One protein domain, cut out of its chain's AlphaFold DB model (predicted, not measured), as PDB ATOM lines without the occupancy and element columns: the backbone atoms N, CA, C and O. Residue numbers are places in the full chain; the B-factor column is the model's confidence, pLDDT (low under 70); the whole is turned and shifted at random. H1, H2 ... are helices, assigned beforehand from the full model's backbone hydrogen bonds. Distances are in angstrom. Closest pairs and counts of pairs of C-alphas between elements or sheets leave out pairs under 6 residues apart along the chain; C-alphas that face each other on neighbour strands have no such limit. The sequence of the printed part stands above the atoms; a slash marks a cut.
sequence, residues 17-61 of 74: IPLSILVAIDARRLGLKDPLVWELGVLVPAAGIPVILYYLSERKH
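What this domain is: This is residues 17 to 61 of the 74 residues of an uncharacterized protein of Halorubrum saccharovorum (UniProt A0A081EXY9). Two helices side by side, H1 and H2, make a helical hairpin, and a third, H3, folds back from the far end of H2 and opens away from it like a V. The centres of the three helices make a triangle, with H1 and H3 near each other but without the close contact that H2 has with both. The printed part has 45 residues with three named helices in the order H1, H2, H3 and no named strand; the class is all helix. It is compact, with a radius of gyration of the C-alphas of 9.4 A, and rounded, spanning 26 by 18 by 14 A.

Where its parts are: Find C-alpha 17 at (207.857, 183.477, 191.392); from there H1, residues 17 to 29, runs 18.6 A to C-alpha 29 at (200.930, 182.221, 208.651). After a tight link of 5 residues, look for H2 at residues 35 to 42, 11.4 A long. After another tight link of 5 residues comes H3, residues 48 to 58, 15.2 A long, ending at C-alpha 58 at (188.313, 183.607, 200.234).

How they stand to each other: Begin with the hairpin: H1 and H2 touch, and their closest C-alphas, those of Ser 20 and Glu 39, are 4.8 A apart. They run opposite ways at a shallow tilt of 26 degrees. Next, H2 and H3 touch, with the C-alphas of Val 42 and Gly 48 closest at 3.9 A. These two run opposite ways at a steep tilt of 47 degrees. H1 and H3 are near each other, with 8 pairs of C-alphas within 10 A but no pair within 8 A. In H1, H2 and H3 every O i to N i+4 pair is within hydrogen-bond range.

The domain as a whole: The two C-alphas farthest apart are those of Gly 31 and Ala 46, at 26.5 A. The printed part has no cut, and neither link is long. The mean pLDDT of the printed part is 88.9, and no printed residue is under 70.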
ATOM      1  N   ILE A  17     206.933 184.020 190.378       92.50
ATOM      2  CA  ILE A  17     207.857 183.477 191.392       92.50
ATOM      3  C   ILE A  17     207.821 184.268 192.716       92.50
ATOM      4  O   ILE A  17     207.587 183.668 193.764       92.50
ATOM      5  N   PRO A  18     208.024 185.600 192.750       93.56
ATOM      6  CA  PRO A  18     207.920 186.344 194.003       93.56
ATOM      7  C   PRO A  18     206.492 186.328 194.573       93.56
ATOM      8  O   PRO A  18     206.327 186.309 195.794       93.56
ATOM      9  N   LEU A  19     205.458 186.291 193.722       91.75
ATOM     10  CA  LEU A  19     204.068 186.188 194.175       91.75
ATOM     11  C   LEU A  19     203.771 184.840 194.841       91.75
ATOM     12  O   LEU A  19     203.110 184.820 195.879       91.75
ATOM     13  N   SER A  20     204.279 183.731 194.299       92.06
ATOM     14  CA  SER A  20     204.064 182.404 194.883       92.06
ATOM     15  C   SER A  20     204.701 182.302 196.265       92.06
ATOM     16  O   SER A  20     204.072 181.791 197.189       92.06
ATOM     17  N   ILE A  21     205.892 182.880 196.447       93.62
ATOM     18  CA  ILE A  21     206.579 182.938 197.743       93.62
ATOM     19  C   ILE A  21     205.755 183.736 198.760       93.62
ATOM     20  O   ILE A  21     205.585 183.296 199.900       93.62
ATOM     21  N   LEU A  22     205.213 184.895 198.369       93.75
ATOM     22  CA  LEU A  22     204.363 185.704 199.248       93.75
ATOM     23  C   LEU A  22     203.108 184.941 199.682       93.75
ATOM     24  O   LEU A  22     202.787 184.924 200.871       93.75
ATOM     25  N   VAL A  23     202.435 184.277 198.738       93.38
ATOM     26  CA  VAL A  23     201.254 183.449 199.016       93.38
ATOM     27  C   VAL A  23     201.612 182.269 199.917       93.38
ATOM     28  O   VAL A  23     200.897 182.014 200.879       93.38
ATOM     29  N   ALA A  24     202.742 181.600 199.690       92.94
ATOM     30  CA  ALA A  24     203.200 180.493 200.526       92.94
ATOM     31  C   ALA A  24     203.463 180.932 201.975       92.94
ATOM     32  O   ALA A  24     203.063 180.252 202.922       92.94
ATOM     33  N   ILE A  25     204.119 182.081 202.169       94.38
ATOM     34  CA  ILE A  25     204.373 182.639 203.504       94.38
ATOM     35  C   ILE A  25     203.053 183.013 204.183       94.38
ATOM     36  O   ILE A  25     202.860 182.686 205.354       94.38
ATOM     37  N   ASP A  26     202.142 183.681 203.473       92.69
ATOM     38  CA  ASP A  26     200.840 184.072 204.014       92.69
ATOM     39  C   ASP A  26     199.978 182.851 204.375       92.69
ATOM     40  O   ASP A  26     199.458 182.773 205.487       92.69
ATOM     41  N   ALA A  27     199.916 181.844 203.502       91.81
ATOM     42  CA  ALA A  27     199.183 180.601 203.724       91.81
ATOM     43  C   ALA A  27     199.705 179.831 204.947       91.81
ATOM     44  O   ALA A  27     198.921 179.321 205.752       91.81
ATOM     45  N   ARG A  28     201.033 179.794 205.136       91.62
ATOM     46  CA  ARG A  28     201.663 179.212 206.333       91.62
ATOM     47  C   ARG A  28     201.330 180.009 207.594       91.62
ATOM     48  O   ARG A  28     201.053 179.406 208.626       91.62
ATOM     49  N   ARG A  29     201.312 181.346 207.522       90.81
ATOM     50  CA  ARG A  29     200.930 182.221 208.651       90.81
ATOM     51  C   ARG A  29     199.461 182.069 209.041       90.81
ATOM     52  O   ARG A  29     199.140 182.172 210.218       90.81
ATOM     53  N   LEU A  30     198.587 181.820 208.071       88.44
ATOM     54  CA  LEU A  30     197.159 181.573 208.286       88.44
ATOM     55  C   LEU A  30     196.849 180.163 208.803       88.44
ATOM     56  O   LEU A  30     195.697 179.888 209.133       88.44
ATOM     57  N   GLY A  31     197.840 179.268 208.845       90.69
ATOM     58  CA  GLY A  31     197.630 177.881 209.245       90.69
ATOM     59  C   GLY A  31     196.719 177.119 208.283       90.69
ATOM     60  O   GLY A  31     195.953 176.262 208.730       90.69
ATOM     61  N   LEU A  32     196.767 177.439 206.982       91.31
ATOM     62  CA  LEU A  32     195.984 176.725 205.972       91.31
ATOM     63  C   LEU A  32     196.365 175.242 205.937       91.31
ATOM     64  O   LEU A  32     197.513 174.874 206.192       91.31
ATOM     65  N   LYS A  33     195.388 174.401 205.590       89.25
ATOM     66  CA  LYS A  33     195.548 172.943 205.556       89.25
ATOM     67  C   LYS A  33     196.589 172.475 204.540       89.25
ATOM     68  O   LYS A  33     197.359 171.568 204.828       89.25
ATOM     69  N   ASP A  34     196.623 173.113 203.374       88.38
ATOM     70  CA  ASP A  34     197.596 172.813 202.324       88.38
ATOM     71  C   ASP A  34     198.146 174.110 201.709       88.38
ATOM     72  O   ASP A  34     197.610 174.624 200.724       88.38
ATOM     73  N   PRO A  35     199.192 174.704 202.315       87.56
ATOM     74  CA  PRO A  35     199.811 175.927 201.807       87.56
ATOM     75  C   PRO A  35     200.456 175.753 200.427       87.56
ATOM     76  O   PRO A  35     200.608 176.728 199.693       87.56
ATOM     77  N   LEU A  36     200.838 174.522 200.077       89.50
ATOM     78  CA  LEU A  36     201.587 174.214 198.863       89.50
ATOM     79  C   LEU A  36     200.683 174.236 197.625       89.50
ATOM     80  O   LEU A  36     201.115 174.676 196.564       89.50
ATOM     81  N   VAL A  37     199.407 173.864 197.765       90.69
ATOM     82  CA  VAL A  37     198.401 174.011 196.695       90.69
ATOM     83  C   VAL A  37     198.262 175.468 196.247       90.69
ATOM     84  O   VAL A  37     198.162 175.739 195.050       90.69
ATOM     85  N   TRP A  38     198.307 176.416 197.185       89.56
ATOM     86  CA  TRP A  38     198.212 177.845 196.880       89.56
ATOM     87  C   TRP A  38     199.468 178.375 196.196       89.56
ATOM     88  O   TRP A  38     199.371 179.108 195.216       89.56
ATOM     89  N   GLU A  39     200.640 177.955 196.665       89.31
ATOM     90  CA  GLU A  39     201.924 178.274 196.043       89.31
ATOM     91  C   GLU A  39     201.994 177.767 194.594       89.31
ATOM     92  O   GLU A  39     202.295 178.532 193.677       89.31
ATOM     93  N   LEU A  40     201.658 176.492 194.370       90.38
ATOM     94  CA  LEU A  40     201.672 175.885 193.041       90.38
ATOM     95  C   LEU A  40     200.615 176.493 192.122       90.38
ATOM     96  O   LEU A  40     200.898 176.717 190.948       90.38
ATOM     97  N   GLY A  41     199.424 176.802 192.641       89.31
ATOM     98  CA  GLY A  41     198.359 177.422 191.858       89.31
ATOM     99  C   GLY A  41     198.741 178.800 191.307       89.31
ATOM    100  O   GLY A  41     198.352 179.129 190.189       89.31
ATOM    101  N   VAL A  42     199.563 179.569 192.034       89.19
ATOM    102  CA  VAL A  42     200.110 180.860 191.573       89.19
ATOM    103  C   VAL A  42     201.100 180.688 190.416       89.19
ATOM    104  O   VAL A  42     201.140 181.527 189.519       89.19
ATOM    105  N   LEU A  43     201.876 179.601 190.419       90.75
ATOM    106  CA  LEU A  43     202.900 179.309 189.408       90.75
ATOM    107  C   LEU A  43     202.338 178.705 188.114       90.75
ATOM    108  O   LEU A  43     203.092 178.480 187.168       90.75
ATOM    109  N   VAL A  44     201.036 178.412 188.047       89.62
ATOM    110  CA  VAL A  44     200.409 177.913 186.821       89.62
ATOM    111  C   VAL A  44     200.265 179.077 185.826       89.62
ATOM    112  O   VAL A  44     199.467 179.985 186.076       89.62
ATOM    113  N   PRO A  45     200.921 179.043 184.648       74.38
ATOM    114  CA  PRO A  45     200.969 180.171 183.710       74.38
ATOM    115  C   PRO A  45     199.606 180.733 183.281       74.38
ATOM    116  O   PRO A  45     199.497 181.920 183.005       74.38
ATOM    117  N   ALA A  46     198.558 179.905 183.247       77.50
ATOM    118  CA  ALA A  46     197.202 180.312 182.866       77.50
ATOM    119  C   ALA A  46     196.222 180.442 184.047       77.50
ATOM    120  O   ALA A  46     195.155 181.029 183.888       77.50
ATOM    121  N   ALA A  47     196.563 179.906 185.224       77.00
ATOM    122  CA  ALA A  47     195.674 179.886 186.390       77.00
ATOM    123  C   ALA A  47     196.165 180.768 187.547       77.00
ATOM    124  O   ALA A  47     195.379 181.059 188.443       77.00
ATOM    125  N   GLY A  48     197.404 181.268 187.500       76.12
ATOM    126  CA  GLY A  48     197.993 182.066 188.574       76.12
ATOM    127  C   GLY A  48     197.174 183.302 188.935       76.12
ATOM    128  O   GLY A  48     196.929 183.546 190.113       76.12
ATOM    129  N   ILE A  49     196.660 184.041 187.943       82.69
ATOM    130  CA  ILE A  49     195.808 185.216 188.201       82.69
ATOM    131  C   ILE A  49     194.475 184.810 188.863       82.69
ATOM    132  O   ILE A  49     194.194 185.320 189.950       82.69
ATOM    133  N   PRO A  50     193.658 183.896 188.291       88.56
ATOM    134  CA  PRO A  50     192.446 183.416 188.957       88.56
ATOM    135  C   PRO A  50     192.681 182.869 190.368       88.56
ATOM    136  O   PRO A  50     191.897 183.158 191.270       88.56
ATOM    137  N   VAL A  51     193.769 182.120 190.576       87.69
ATOM    138  CA  VAL A  51     194.113 181.546 191.882       87.69
ATOM    139  C   VAL A  51     194.431 182.638 192.894       87.69
ATOM    140  O   VAL A  51     193.925 182.573 194.008       87.69
ATOM    141  N   ILE A  52     195.208 183.662 192.523       86.94
ATOM    142  CA  ILE A  52     195.488 184.801 193.411       86.94
ATOM    143  C   ILE A  52     194.191 185.522 193.786       86.94
ATOM    144  O   ILE A  52     193.982 185.832 194.958       86.94
ATOM    145  N   LEU A  53     193.313 185.783 192.813       90.00
ATOM    146  CA  LEU A  53     192.046 186.472 193.065       90.00
ATOM    147  C   LEU A  53     191.156 185.678 194.024       90.00
ATOM    148  O   LEU A  53     190.660 186.246 194.995       90.00
ATOM    149  N   TYR A  54     191.014 184.372 193.791       92.00
ATOM    150  CA  TYR A  54     190.253 183.485 194.666       92.00
ATOM    151  C   TYR A  54     190.882 183.371 196.062       92.00
ATOM    152  O   TYR A  54     190.191 183.468 197.073       92.00
ATOM    153  N   TYR A  55     192.206 183.218 196.133       88.50
ATOM    154  CA  TYR A  55     192.941 183.160 197.395       88.50
ATOM    155  C   TYR A  55     192.691 184.410 198.240       88.50
ATOM    156  O   TYR A  55     192.419 184.306 199.433       88.50
ATOM    157  N   LEU A  56     192.751 185.595 197.627       90.56
ATOM    158  CA  LEU A  56     192.531 186.861 198.320       90.56
ATOM    159  C   LEU A  56     191.067 187.067 198.722       90.56
ATOM    160  O   LEU A  56     190.827 187.569 199.823       90.56
ATOM    161  N   SER A  57     190.104 186.683 197.876       90.75
ATOM    162  CA  SER A  57     188.677 186.815 198.195       90.75
ATOM    163  C   SER A  57     188.270 185.898 199.342       90.75
ATOM    164  O   SER A  57     187.584 186.332 200.265       90.75
ATOM    165  N   GLU A  58     188.757 184.657 199.322       90.69
ATOM    166  CA  GLU A  58     188.313 183.607 200.234       90.69
ATOM    167  C   GLU A  58     189.254 183.406 201.424       90.69
ATOM    168  O   GLU A  58     188.987 182.581 202.292       90.69
ATOM    169  N   ARG A  59     190.335 184.194 201.531       86.75
ATOM    170  CA  ARG A  59     191.405 184.093 202.549       86.75
ATOM    171  C   ARG A  59     190.915 183.826 203.977       86.75
ATOM    172  O   ARG A  59     191.583 183.160 204.771       86.75
ATOM    173  N   LYS A  60     189.766 184.396 204.348       86.00
ATOM    174  CA  LYS A  60     189.178 184.264 205.691       86.00
ATOM    175  C   LYS A  60     188.431 182.945 205.914       86.00
ATOM    176  O   LYS A  60     188.296 182.552 207.067       86.00
ATOM    177  N   HIS A  61     187.993 182.297 204.844       85.75
ATOM    178  CA  HIS A  61     187.164 181.092 204.822       85.75
ATOM    179  C   HIS A  61     187.912 179.861 204.287       85.75
ATOM    180  O   HIS A  61     187.362 178.762 204.285       85.75
TER     181      HIS A  61